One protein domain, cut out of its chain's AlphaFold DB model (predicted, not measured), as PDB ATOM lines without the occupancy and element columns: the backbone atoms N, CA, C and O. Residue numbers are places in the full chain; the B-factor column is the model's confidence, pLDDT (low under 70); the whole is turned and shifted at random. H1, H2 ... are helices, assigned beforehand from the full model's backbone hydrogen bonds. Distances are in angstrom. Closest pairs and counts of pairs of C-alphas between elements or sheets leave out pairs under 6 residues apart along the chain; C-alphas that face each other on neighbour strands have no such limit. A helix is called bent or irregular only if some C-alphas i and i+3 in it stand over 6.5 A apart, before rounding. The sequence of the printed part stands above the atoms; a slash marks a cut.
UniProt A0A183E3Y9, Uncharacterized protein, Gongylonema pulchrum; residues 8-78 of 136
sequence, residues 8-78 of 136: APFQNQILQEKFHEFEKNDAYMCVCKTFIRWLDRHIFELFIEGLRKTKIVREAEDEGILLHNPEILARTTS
ATOM      1  N   ALA A   8     156.432 212.979 137.034       55.19
ATOM      2  CA  ALA A   8     155.654 211.746 137.187       55.19
ATOM      3  C   ALA A   8     156.419 210.546 137.805       55.19
ATOM      4  O   ALA A   8     155.831 209.849 138.638       55.19
ATOM      5  N   PRO A   9     157.700 210.264 137.469       56.75
ATOM      6  CA  PRO A   9     158.423 209.150 138.092       56.75
ATOM      7  C   PRO A   9     158.773 209.413 139.565       56.75
ATOM      8  O   PRO A   9     158.736 208.488 140.372       56.75
ATOM      9  N   PHE A  10     159.031 210.671 139.939       56.41
ATOM     10  CA  PHE A  10     159.353 211.050 141.321       56.41
ATOM     11  C   PHE A  10     158.163 210.878 142.272       56.41
ATOM     12  O   PHE A  10     158.326 210.383 143.382       56.41
ATOM     13  N   GLN A  11     156.953 211.233 141.832       60.28
ATOM     14  CA  GLN A  11     155.746 211.036 142.643       60.28
ATOM     15  C   GLN A  11     155.451 209.551 142.893       60.28
ATOM     16  O   GLN A  11     155.048 209.190 143.995       60.28
ATOM     17  N   ASN A  12     155.702 208.689 141.902       69.88
ATOM     18  CA  ASN A  12     155.526 207.243 142.053       69.88
ATOM     19  C   ASN A  12     156.543 206.625 143.022       69.88
ATOM     20  O   ASN A  12     156.173 205.754 143.804       69.88
ATOM     21  N   GLN A  13     157.794 207.095 143.014       72.94
ATOM     22  CA  GLN A  13     158.818 206.620 143.955       72.94
ATOM     23  C   GLN A  13     158.518 207.029 145.397       72.94
ATOM     24  O   GLN A  13     158.597 206.189 146.286       72.94
ATOM     25  N   ILE A  14     158.090 208.273 145.626       75.75
ATOM     26  CA  ILE A  14     157.721 208.743 146.970       75.75
ATOM     27  C   ILE A  14     156.516 207.961 147.508       75.75
ATOM     28  O   ILE A  14     156.501 207.579 148.678       75.75
ATOM     29  N   LEU A  15     155.513 207.688 146.663       75.38
ATOM     30  CA  LEU A  15     154.377 206.857 147.062       75.38
ATOM     31  C   LEU A  15     154.809 205.428 147.394       75.38
ATOM     32  O   LEU A  15     154.343 204.887 148.391       75.38
ATOM     33  N   GLN A  16     155.700 204.830 146.598       79.31
ATOM     34  CA  GLN A  16     156.215 203.486 146.859       79.31
ATOM     35  C   GLN A  16     157.037 203.409 148.144       79.31
ATOM     36  O   GLN A  16     156.827 202.487 148.928       79.31
ATOM     37  N   GLU A  17     157.933 204.365 148.391       79.44
ATOM     38  CA  GLU A  17     158.718 204.409 149.629       79.44
ATOM     39  C   GLU A  17     157.817 204.551 150.851       79.44
ATOM     40  O   GLU A  17     157.984 203.810 151.818       79.44
ATOM     41  N   LYS A  18     156.810 205.429 150.786       74.62
ATOM     42  CA  LYS A  18     155.836 205.581 151.870       74.62
ATOM     43  C   LYS A  18     155.015 204.314 152.067       74.62
ATOM     44  O   LYS A  18     154.847 203.880 153.200       74.62
ATOM     45  N   PHE A  19     154.543 203.688 150.993       71.81
ATOM     46  CA  PHE A  19     153.784 202.441 151.084       71.81
ATOM     47  C   PHE A  19     154.610 201.327 151.733       71.81
ATOM     48  O   PHE A  19     154.120 200.627 152.613       71.81
ATOM     49  N   HIS A  20     155.884 201.216 151.360       76.06
ATOM     50  CA  HIS A  20     156.794 200.220 151.912       76.06
ATOM     51  C   HIS A  20     157.201 200.520 153.368       76.06
ATOM     52  O   HIS A  20     157.411 199.603 154.160       76.06
ATOM     53  N   GLU A  21     157.279 201.796 153.752       72.50
ATOM     54  CA  GLU A  21     157.455 202.237 155.143       72.50
ATOM     55  C   GLU A  21     156.232 201.874 156.006       72.50
ATOM     56  O   GLU A  21     156.383 201.344 157.108       72.50
ATOM     57  N   PHE A  22     155.016 202.065 155.487       63.75
ATOM     58  CA  PHE A  22     153.782 201.660 156.171       63.75
ATOM     59  C   PHE A  22     153.598 200.139 156.242       63.75
ATOM     60  O   PHE A  22     153.085 199.636 157.242       63.75
ATOM     61  N   GLU A  23     154.032 199.405 155.215       67.50
ATOM     62  CA  GLU A  23     154.024 197.937 155.176       67.50
ATOM     63  C   GLU A  23     154.960 197.337 156.238       67.50
ATOM     64  O   GLU A  23     154.596 196.376 156.912       67.50
ATOM     65  N   LYS A  24     156.135 197.944 156.454       69.00
ATOM     66  CA  LYS A  24     157.100 197.509 157.481       69.00
ATOM     67  C   LYS A  24     156.644 197.772 158.913       69.00
ATOM     68  O   LYS A  24     157.042 197.037 159.809       69.00
ATOM     69  N   ASN A  25     155.828 198.801 159.126       66.31
ATOM     70  CA  ASN A  25     155.425 199.234 160.464       66.31
ATOM     71  C   ASN A  25     154.184 198.514 161.015       66.31
ATOM     72  O   ASN A  25     153.683 198.915 162.062       66.31
ATOM     73  N   ASP A  26     153.652 197.499 160.320       65.69
ATOM     74  CA  ASP A  26     152.434 196.753 160.704       65.69
ATOM     75  C   ASP A  26     151.222 197.666 161.027       65.69
ATOM     76  O   ASP A  26     150.222 197.275 161.636       65.69
ATOM     77  N   ALA A  27     151.289 198.928 160.588       69.44
ATOM     78  CA  ALA A  27     150.334 199.974 160.929       69.44
ATOM     79  C   ALA A  27     148.955 199.660 160.339       69.44
ATOM     80  O   ALA A  27     147.925 199.947 160.954       69.44
ATOM     81  N   TYR A  28     148.933 198.983 159.187       75.56
ATOM     82  CA  TYR A  28     147.716 198.453 158.583       75.56
ATOM     83  C   TYR A  28     146.987 197.483 159.513       75.56
ATOM     84  O   TYR A  28     145.764 197.552 159.608       75.56
ATOM     85  N   MET A  29     147.698 196.628 160.250       80.81
ATOM     86  CA  MET A  29     147.055 195.696 161.176       80.81
ATOM     87  C   MET A  29     146.438 196.421 162.367       80.81
ATOM     88  O   MET A  29     145.327 196.079 162.778       80.81
ATOM     89  N   CYS A  30     147.099 197.452 162.895       82.12
ATOM     90  CA  CYS A  30     146.550 198.284 163.968       82.12
ATOM     91  C   CYS A  30     145.296 199.049 163.521       82.12
ATOM     92  O   CYS A  30     144.281 199.046 164.229       82.12
ATOM     93  N   VAL A  31     145.322 199.638 162.321       86.94
ATOM     94  CA  VAL A  31     144.166 200.336 161.739       86.94
ATOM     95  C   VAL A  31     143.021 199.359 161.471       86.94
ATOM     96  O   VAL A  31     141.899 199.606 161.907       86.94
ATOM     97  N   CYS A  32     143.293 198.213 160.842       88.69
ATOM     98  CA  CYS A  32     142.285 197.188 160.564       88.69
ATOM     99  C   CYS A  32     141.658 196.634 161.846       88.69
ATOM    100  O   CYS A  32     140.438 196.521 161.928       88.69
ATOM    101  N   LYS A  33     142.456 196.337 162.881       90.56
ATOM    102  CA  LYS A  33     141.938 195.882 164.183       90.56
ATOM    103  C   LYS A  33     141.034 196.929 164.825       90.56
ATOM    104  O   LYS A  33     139.978 196.583 165.353       90.56
ATOM    105  N   THR A  34     141.432 198.197 164.772       92.44
ATOM    106  CA  THR A  34     140.640 199.303 165.322       92.44
ATOM    107  C   THR A  34     139.332 199.467 164.556       92.44
ATOM    108  O   THR A  34     138.269 199.543 165.169       92.44
ATOM    109  N   PHE A  35     139.391 199.423 163.226       93.31
ATOM    110  CA  PHE A  35     138.218 199.506 162.366       93.31
ATOM    111  C   PHE A  35     137.249 198.340 162.585       93.31
ATOM    112  O   PHE A  35     136.055 198.567 162.734       93.31
ATOM    113  N   ILE A  36     137.746 197.104 162.681       95.00
ATOM    114  CA  ILE A  36     136.907 195.926 162.947       95.00
ATOM    115  C   ILE A  36     136.224 196.048 164.311       95.00
ATOM    116  O   ILE A  36     135.033 195.781 164.418       95.00
ATOM    117  N   ARG A  37     136.942 196.495 165.349       95.00
ATOM    118  CA  ARG A  37     136.356 196.721 166.684       95.00
ATOM    119  C   ARG A  37     135.307 197.828 166.682       95.00
ATOM    120  O   ARG A  37     134.330 197.734 167.417       95.00
ATOM    121  N   TRP A  38     135.522 198.882 165.899       96.44
ATOM    122  CA  TRP A  38     134.527 199.932 165.710       96.44
ATOM    123  C   TRP A  38     133.294 199.377 164.990       96.44
ATOM    124  O   TRP A  38     132.178 199.528 165.478       96.44
ATOM    125  N   LEU A  39     133.492 198.644 163.894       95.44
ATOM    126  CA  LEU A  39     132.404 198.049 163.127       95.44
ATOM    127  C   LEU A  39     131.577 197.080 163.977       95.44
ATOM    128  O   LEU A  39     130.359 197.161 163.954       95.44
ATOM    129  N   ASP A  40     132.220 196.216 164.761       95.12
ATOM    130  CA  ASP A  40     131.548 195.260 165.650       95.12
ATOM    131  C   ASP A  40     130.625 195.956 166.667       95.12
ATOM    132  O   ASP A  40     129.510 195.504 166.917       95.12
ATOM    133  N   ARG A  41     131.040 197.118 167.189       94.00
ATOM    134  CA  ARG A  41     130.225 197.918 168.117       94.00
ATOM    135  C   ARG A  41     129.039 198.601 167.439       94.00
ATOM    136  O   ARG A  41     127.998 198.741 168.069       94.00
ATOM    137  N   HIS A  42     129.184 199.003 166.178       93.75
ATOM    138  CA  HIS A  42     128.187 199.818 165.472       93.75
ATOM    139  C   HIS A  42     127.371 199.049 164.424       93.75
ATOM    140  O   HIS A  42     126.450 199.610 163.830       93.75
ATOM    141  N   ILE A  43     127.653 197.763 164.186       94.44
ATOM    142  CA  ILE A  43     127.020 196.995 163.102       94.44
ATOM    143  C   ILE A  43     125.495 196.949 163.231       94.44
ATOM    144  O   ILE A  43     124.788 197.074 162.233       94.44
ATOM    145  N   PHE A  44     124.977 196.825 164.455       90.50
ATOM    146  CA  PHE A  44     123.535 196.796 164.700       90.50
ATOM    147  C   PHE A  44     122.875 198.156 164.478       90.50
ATOM    148  O   PHE A  44     121.794 198.213 163.899       90.50
ATOM    149  N   GLU A  45     123.524 199.250 164.876       90.25
ATOM    150  CA  GLU A  45     123.027 200.609 164.637       90.25
ATOM    151  C   GLU A  45     122.961 200.908 163.139       90.25
ATOM    152  O   GLU A  45     121.916 201.321 162.636       90.25
ATOM    153  N   LEU A  46     124.043 200.602 162.414       90.31
ATOM    154  CA  LEU A  46     124.118 200.746 160.959       90.31
ATOM    155  C   LEU A  46     123.056 199.894 160.254       90.31
ATOM    156  O   LEU A  46     122.431 200.341 159.290       90.31
ATOM    157  N   PHE A  47     122.820 198.676 160.745       89.56
ATOM    158  CA  PHE A  47     121.784 197.794 160.223       89.56
ATOM    159  C   PHE A  47     120.378 198.369 160.441       89.56
ATOM    160  O   PHE A  47     119.596 198.439 159.495       89.56
ATOM    161  N   ILE A  48     120.064 198.834 161.652       88.12
ATOM    162  CA  ILE A  48     118.772 199.454 161.986       88.12
ATOM    163  C   ILE A  48     118.552 200.729 161.161       88.12
ATOM    164  O   ILE A  48     117.465 200.937 160.616       88.12
ATOM    165  N   GLU A  49     119.576 201.571 161.021       87.88
ATOM    166  CA  GLU A  49     119.501 202.781 160.199       87.88
ATOM    167  C   GLU A  49     119.289 202.442 158.715       87.88
ATOM    168  O   GLU A  49     118.487 203.083 158.027       87.88
ATOM    169  N   GLY A  50     119.957 201.396 158.225       87.94
ATOM    170  CA  GLY A  50     119.740 200.848 156.890       87.94
ATOM    171  C   GLY A  50     118.308 200.347 156.694       87.94
ATOM    172  O   GLY A  50     117.674 200.684 155.692       87.94
ATOM    173  N   LEU A  51     117.763 199.616 157.670       87.00
ATOM    174  CA  LEU A  51     116.385 199.125 157.643       87.00
ATOM    175  C   LEU A  51     115.370 200.269 157.591       87.00
ATOM    176  O   LEU A  51     114.460 200.215 156.766       87.00
ATOM    177  N   ARG A  52     115.553 201.337 158.373       83.81
ATOM    178  CA  ARG A  52     114.686 202.534 158.324       83.81
ATOM    179  C   ARG A  52     114.640 203.211 156.961       83.81
ATOM    180  O   ARG A  52     113.650 203.837 156.596       83.81
ATOM    181  N   LYS A  53     115.707 203.097 156.172       85.62
ATOM    182  CA  LYS A  53     115.740 203.657 154.813       85.62
ATOM    183  C   LYS A  53     114.957 202.807 153.808       85.62
ATOM    184  O   LYS A  53     114.695 203.290 152.707       85.62
ATOM    185  N   THR A  54     114.562 201.583 154.161       89.31
ATOM    186  CA  THR A  54     113.769 200.718 153.282       89.31
ATOM    187  C   THR A  54     112.323 201.197 153.174       89.31
ATOM    188  O   THR A  54     111.741 201.716 154.124       89.31
ATOM    189  N   LYS A  55     111.724 200.997 151.996       84.75
ATOM    190  CA  LYS A  55     110.347 201.413 151.706       84.75
ATOM    191  C   LYS A  55     109.330 200.804 152.682       84.75
ATOM    192  O   LYS A  55     108.460 201.515 153.154       84.75
ATOM    193  N   ILE A  56     109.499 199.525 153.021       84.50
ATOM    194  CA  ILE A  56     108.595 198.785 153.915       84.50
ATOM    195  C   ILE A  56     108.589 199.392 155.318       84.50
ATOM    196  O   ILE A  56     107.529 199.567 155.904       84.50
ATOM    197  N   VAL A  57     109.764 199.732 155.856       82.94
ATOM    198  CA  VAL A  57     109.846 200.327 157.196       82.94
ATOM    199  C   VAL A  57     109.285 201.744 157.196       82.94
ATOM    200  O   VAL A  57     108.601 202.103 158.141       82.94
ATOM    201  N   ARG A  58     109.484 202.523 156.126       82.38
ATOM    202  CA  ARG A  58     108.869 203.855 156.004       82.38
ATOM    203  C   ARG A  58     107.346 203.797 155.961       82.38
ATOM    204  O   ARG A  58     106.703 204.551 156.671       82.38
ATOM    205  N   GLU A  59     106.784 202.887 155.167       84.50
ATOM    206  CA  GLU A  59     105.330 202.690 155.094       84.50
ATOM    207  C   GLU A  59     104.767 202.214 156.442       84.50
ATOM    208  O   GLU A  59     103.747 202.719 156.896       84.50
ATOM    209  N   ALA A  60     105.476 201.315 157.131       83.88
ATOM    210  CA  ALA A  60     105.104 200.879 158.473       83.88
ATOM    211  C   ALA A  60     105.176 202.024 159.506       83.88
ATOM    212  O   ALA A  60     104.274 202.153 160.328       83.88
ATOM    213  N   GLU A  61     106.206 202.876 159.455       82.94
ATOM    214  CA  GLU A  61     106.335 204.054 160.326       82.94
ATOM    215  C   GLU A  61     105.239 205.099 160.040       82.94
ATOM    216  O   GLU A  61     104.689 205.665 160.988       82.94
ATOM    217  N   ASP A  62     104.856 205.299 158.773       83.19
ATOM    218  CA  ASP A  62     103.724 206.150 158.368       83.19
ATOM    219  C   ASP A  62     102.374 205.600 158.881       83.19
ATOM    220  O   ASP A  62     101.466 206.368 159.209       83.19
ATOM    221  N   GLU A  63     102.255 204.276 159.013       86.44
ATOM    222  CA  GLU A  63     101.122 203.580 159.645       86.44
ATOM    223  C   GLU A  63     101.223 203.523 161.187       86.44
ATOM    224  O   GLU A  63     100.351 202.962 161.857       86.44
ATOM    225  N   GLY A  64     102.257 204.135 161.776       80.81
ATOM    226  CA  GLY A  64     102.460 204.238 163.224       80.81
ATOM    227  C   GLY A  64     103.203 203.059 163.865       80.81
ATOM    228  O   GLY A  64     103.305 202.989 165.093       80.81
ATOM    229  N   ILE A  65     103.747 202.137 163.070       81.25
ATOM    230  CA  ILE A  65     104.557 201.007 163.533       81.25
ATOM    231  C   ILE A  65     106.026 201.440 163.575       81.25
ATOM    232  O   ILE A  65     106.721 201.482 162.564       81.25
ATOM    233  N   LEU A  66     106.515 201.755 164.775       78.88
ATOM    234  CA  LEU A  66     107.883 202.232 164.971       78.88
ATOM    235  C   LEU A  66     108.882 201.083 165.124       78.88
ATOM    236  O   LEU A  66     108.687 200.160 165.920       78.88
ATOM    237  N   LEU A  67     110.018 201.199 164.435       72.06
ATOM    238  CA  LEU A  67     111.157 200.314 164.650       72.06
ATOM    239  C   LEU A  67     111.793 200.617 166.018       72.06
ATOM    240  O   LEU A  67     112.359 201.697 166.235       72.06
ATOM    241  N   HIS A  68     111.671 199.665 166.945       71.88
ATOM    242  CA  HIS A  68     112.091 199.809 168.336       71.88
ATOM    243  C   HIS A  68     113.617 199.955 168.438       71.88
ATOM    244  O   HIS A  68     114.357 198.999 168.217       71.88
ATOM    245  N   ASN A  69     114.085 201.156 168.787       69.81
ATOM    246  CA  ASN A  69     115.466 201.394 169.193       69.81
ATOM    247  C   ASN A  69     115.465 201.752 170.693       69.81
ATOM    248  O   ASN A  69     114.829 202.748 171.062       69.81
ATOM    249  N   PRO A  70     116.149 200.972 171.550       65.12
ATOM    250  CA  PRO A  70     116.140 201.177 172.999       65.12
ATOM    251  C   PRO A  70     116.645 202.567 173.424       65.12
ATOM    252  O   PRO A  70     116.160 203.110 174.414       65.12
ATOM    253  N   GLU A  71     117.539 203.198 172.659       65.19
ATOM    254  CA  GLU A  71     118.066 204.530 172.991       65.19
ATOM    255  C   GLU A  71     117.117 205.680 172.627       65.19
ATOM    256  O   GLU A  71     117.144 206.747 173.245       65.19
ATOM    257  N   ILE A  72     116.255 205.473 171.628       59.03
ATOM    258  CA  ILE A  72     115.282 206.479 171.182       59.03
ATOM    259  C   ILE A  72     114.064 206.476 172.112       59.03
ATOM    260  O   ILE A  72     113.535 207.541 172.424       59.03
ATOM    261  N   LEU A  73     113.677 205.309 172.640       57.66
ATOM    262  CA  LEU A  73     112.570 205.172 173.594       57.66
ATOM    263  C   LEU A  73     112.831 205.897 174.926       57.66
ATOM    264  O   LEU A  73     111.923 206.492 175.512       57.66
ATOM    265  N   ALA A  74     114.089 205.906 175.373       58.31
ATOM    266  CA  ALA A  74     114.514 206.667 176.545       58.31
ATOM    267  C   ALA A  74     114.321 208.188 176.369       58.31
ATOM    268  O   ALA A  74     114.235 208.908 177.360       58.31
ATOM    269  N   ARG A  75     114.218 208.678 175.123       49.66
ATOM    270  CA  ARG A  75     113.981 210.097 174.803       49.66
ATOM    271  C   ARG A  75     112.534 210.404 174.413       49.66
ATOM    272  O   ARG A  75     112.110 211.544 174.561       49.66
ATOM    273  N   THR A  76     111.773 209.431 173.911       49.31
ATOM    274  CA  THR A  76     110.398 209.653 173.422       49.31
ATOM    275  C   THR A  76     109.306 209.397 174.459       49.31
ATOM    276  O   THR A  76     108.182 209.848 174.272       49.31
ATOM    277  N   THR A  77     109.609 208.762 175.594       47.94
ATOM    278  CA  THR A  77     108.624 208.542 176.674       47.94
ATOM    279  C   THR A  77     108.218 209.811 177.440       47.94
ATOM    280  O   THR A  77     107.325 209.745 178.281       47.94
ATOM    281  N   SER A  78     108.793 210.979 177.127       50.19
ATOM    282  CA  SER A  78     108.415 212.267 177.730       50.19
ATOM    283  C   SER A  78     107.617 213.209 176.821       50.19
ATOM    284  O   SER A  78     107.272 214.302 177.265       50.19
TER     285      SER A  78
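Overview. This is residues 8 to 78 of the 136 residues of an uncharacterized protein of Gongylonema pulchrum (UniProt A0A183E3Y9). Going along the printed part from residue 8, you meet a wide, open trough with no packed core: H1 makes one side, arm H2a the floor and arm H2b the start of the other side. H3 makes a corner with the end of H2b, and from there the chain folds back to the small, free H4. The printed part has 71 residues with four named helices in the order H1, H2, H3, H4, no named strand, and the class all helix. It is extended, a rod with spans of 61 by 26 by 19 A and a radius of gyration of the C-alphas of 21.9 A.

Along the chain. Find C-alpha 8 at (155.654, 211.746, 137.187); from there H1, residues 8 to 24, runs 24.8 A. H2, residues 27 to 52, was assigned as one helix by its hydrogen bonds but is bent: C-alphas 41 and 44 are 7.6 A apart. Its arm H2a, residues 27 to 41, starts at (150.334, 199.974, 160.929) and runs 21.5 A; H2b, residues 44 to 52, runs 12.3 A. H3 is residues 55 to 62, 10.5 A, and H4 is residues 70 to 76, 10.2 A, ending at (110.398, 209.653, 173.422).

Arrangement. H1 and H2a are close but not clearly touching, with the C-alphas of Phe 22 and Tyr 28 closest at 7.3 A. They run the same way at a steep tilt of 68 degrees, only just short of about perpendicular. H2a and H2b stand at a steep tilt of 59 degrees. H2b and H3 are close but not clearly touching, about perpendicular at 81 degrees; their closest C-alphas, Arg 52 and Arg 58, are 6.4 A apart. H3 and H4 are apart. In H1, H2a, H2b and H3 every O i to N i+4 pair is within hydrogen-bond range; in H4 1 of 3 is, beside 2 of 4 O i to N i+3 pairs.

Size, cuts and confidence. The two C-alphas farthest apart, Pro 9 and Ser 78, are 63.9 A apart. Residues 8 to 44 and 70 to 78 stand free. The printed part has no cut and no long link. Look in the B-factor column for pLDDT under 70 at residues 8 to 12, 22 to 27 and 69 to 78; the mean of the printed part is 77.6.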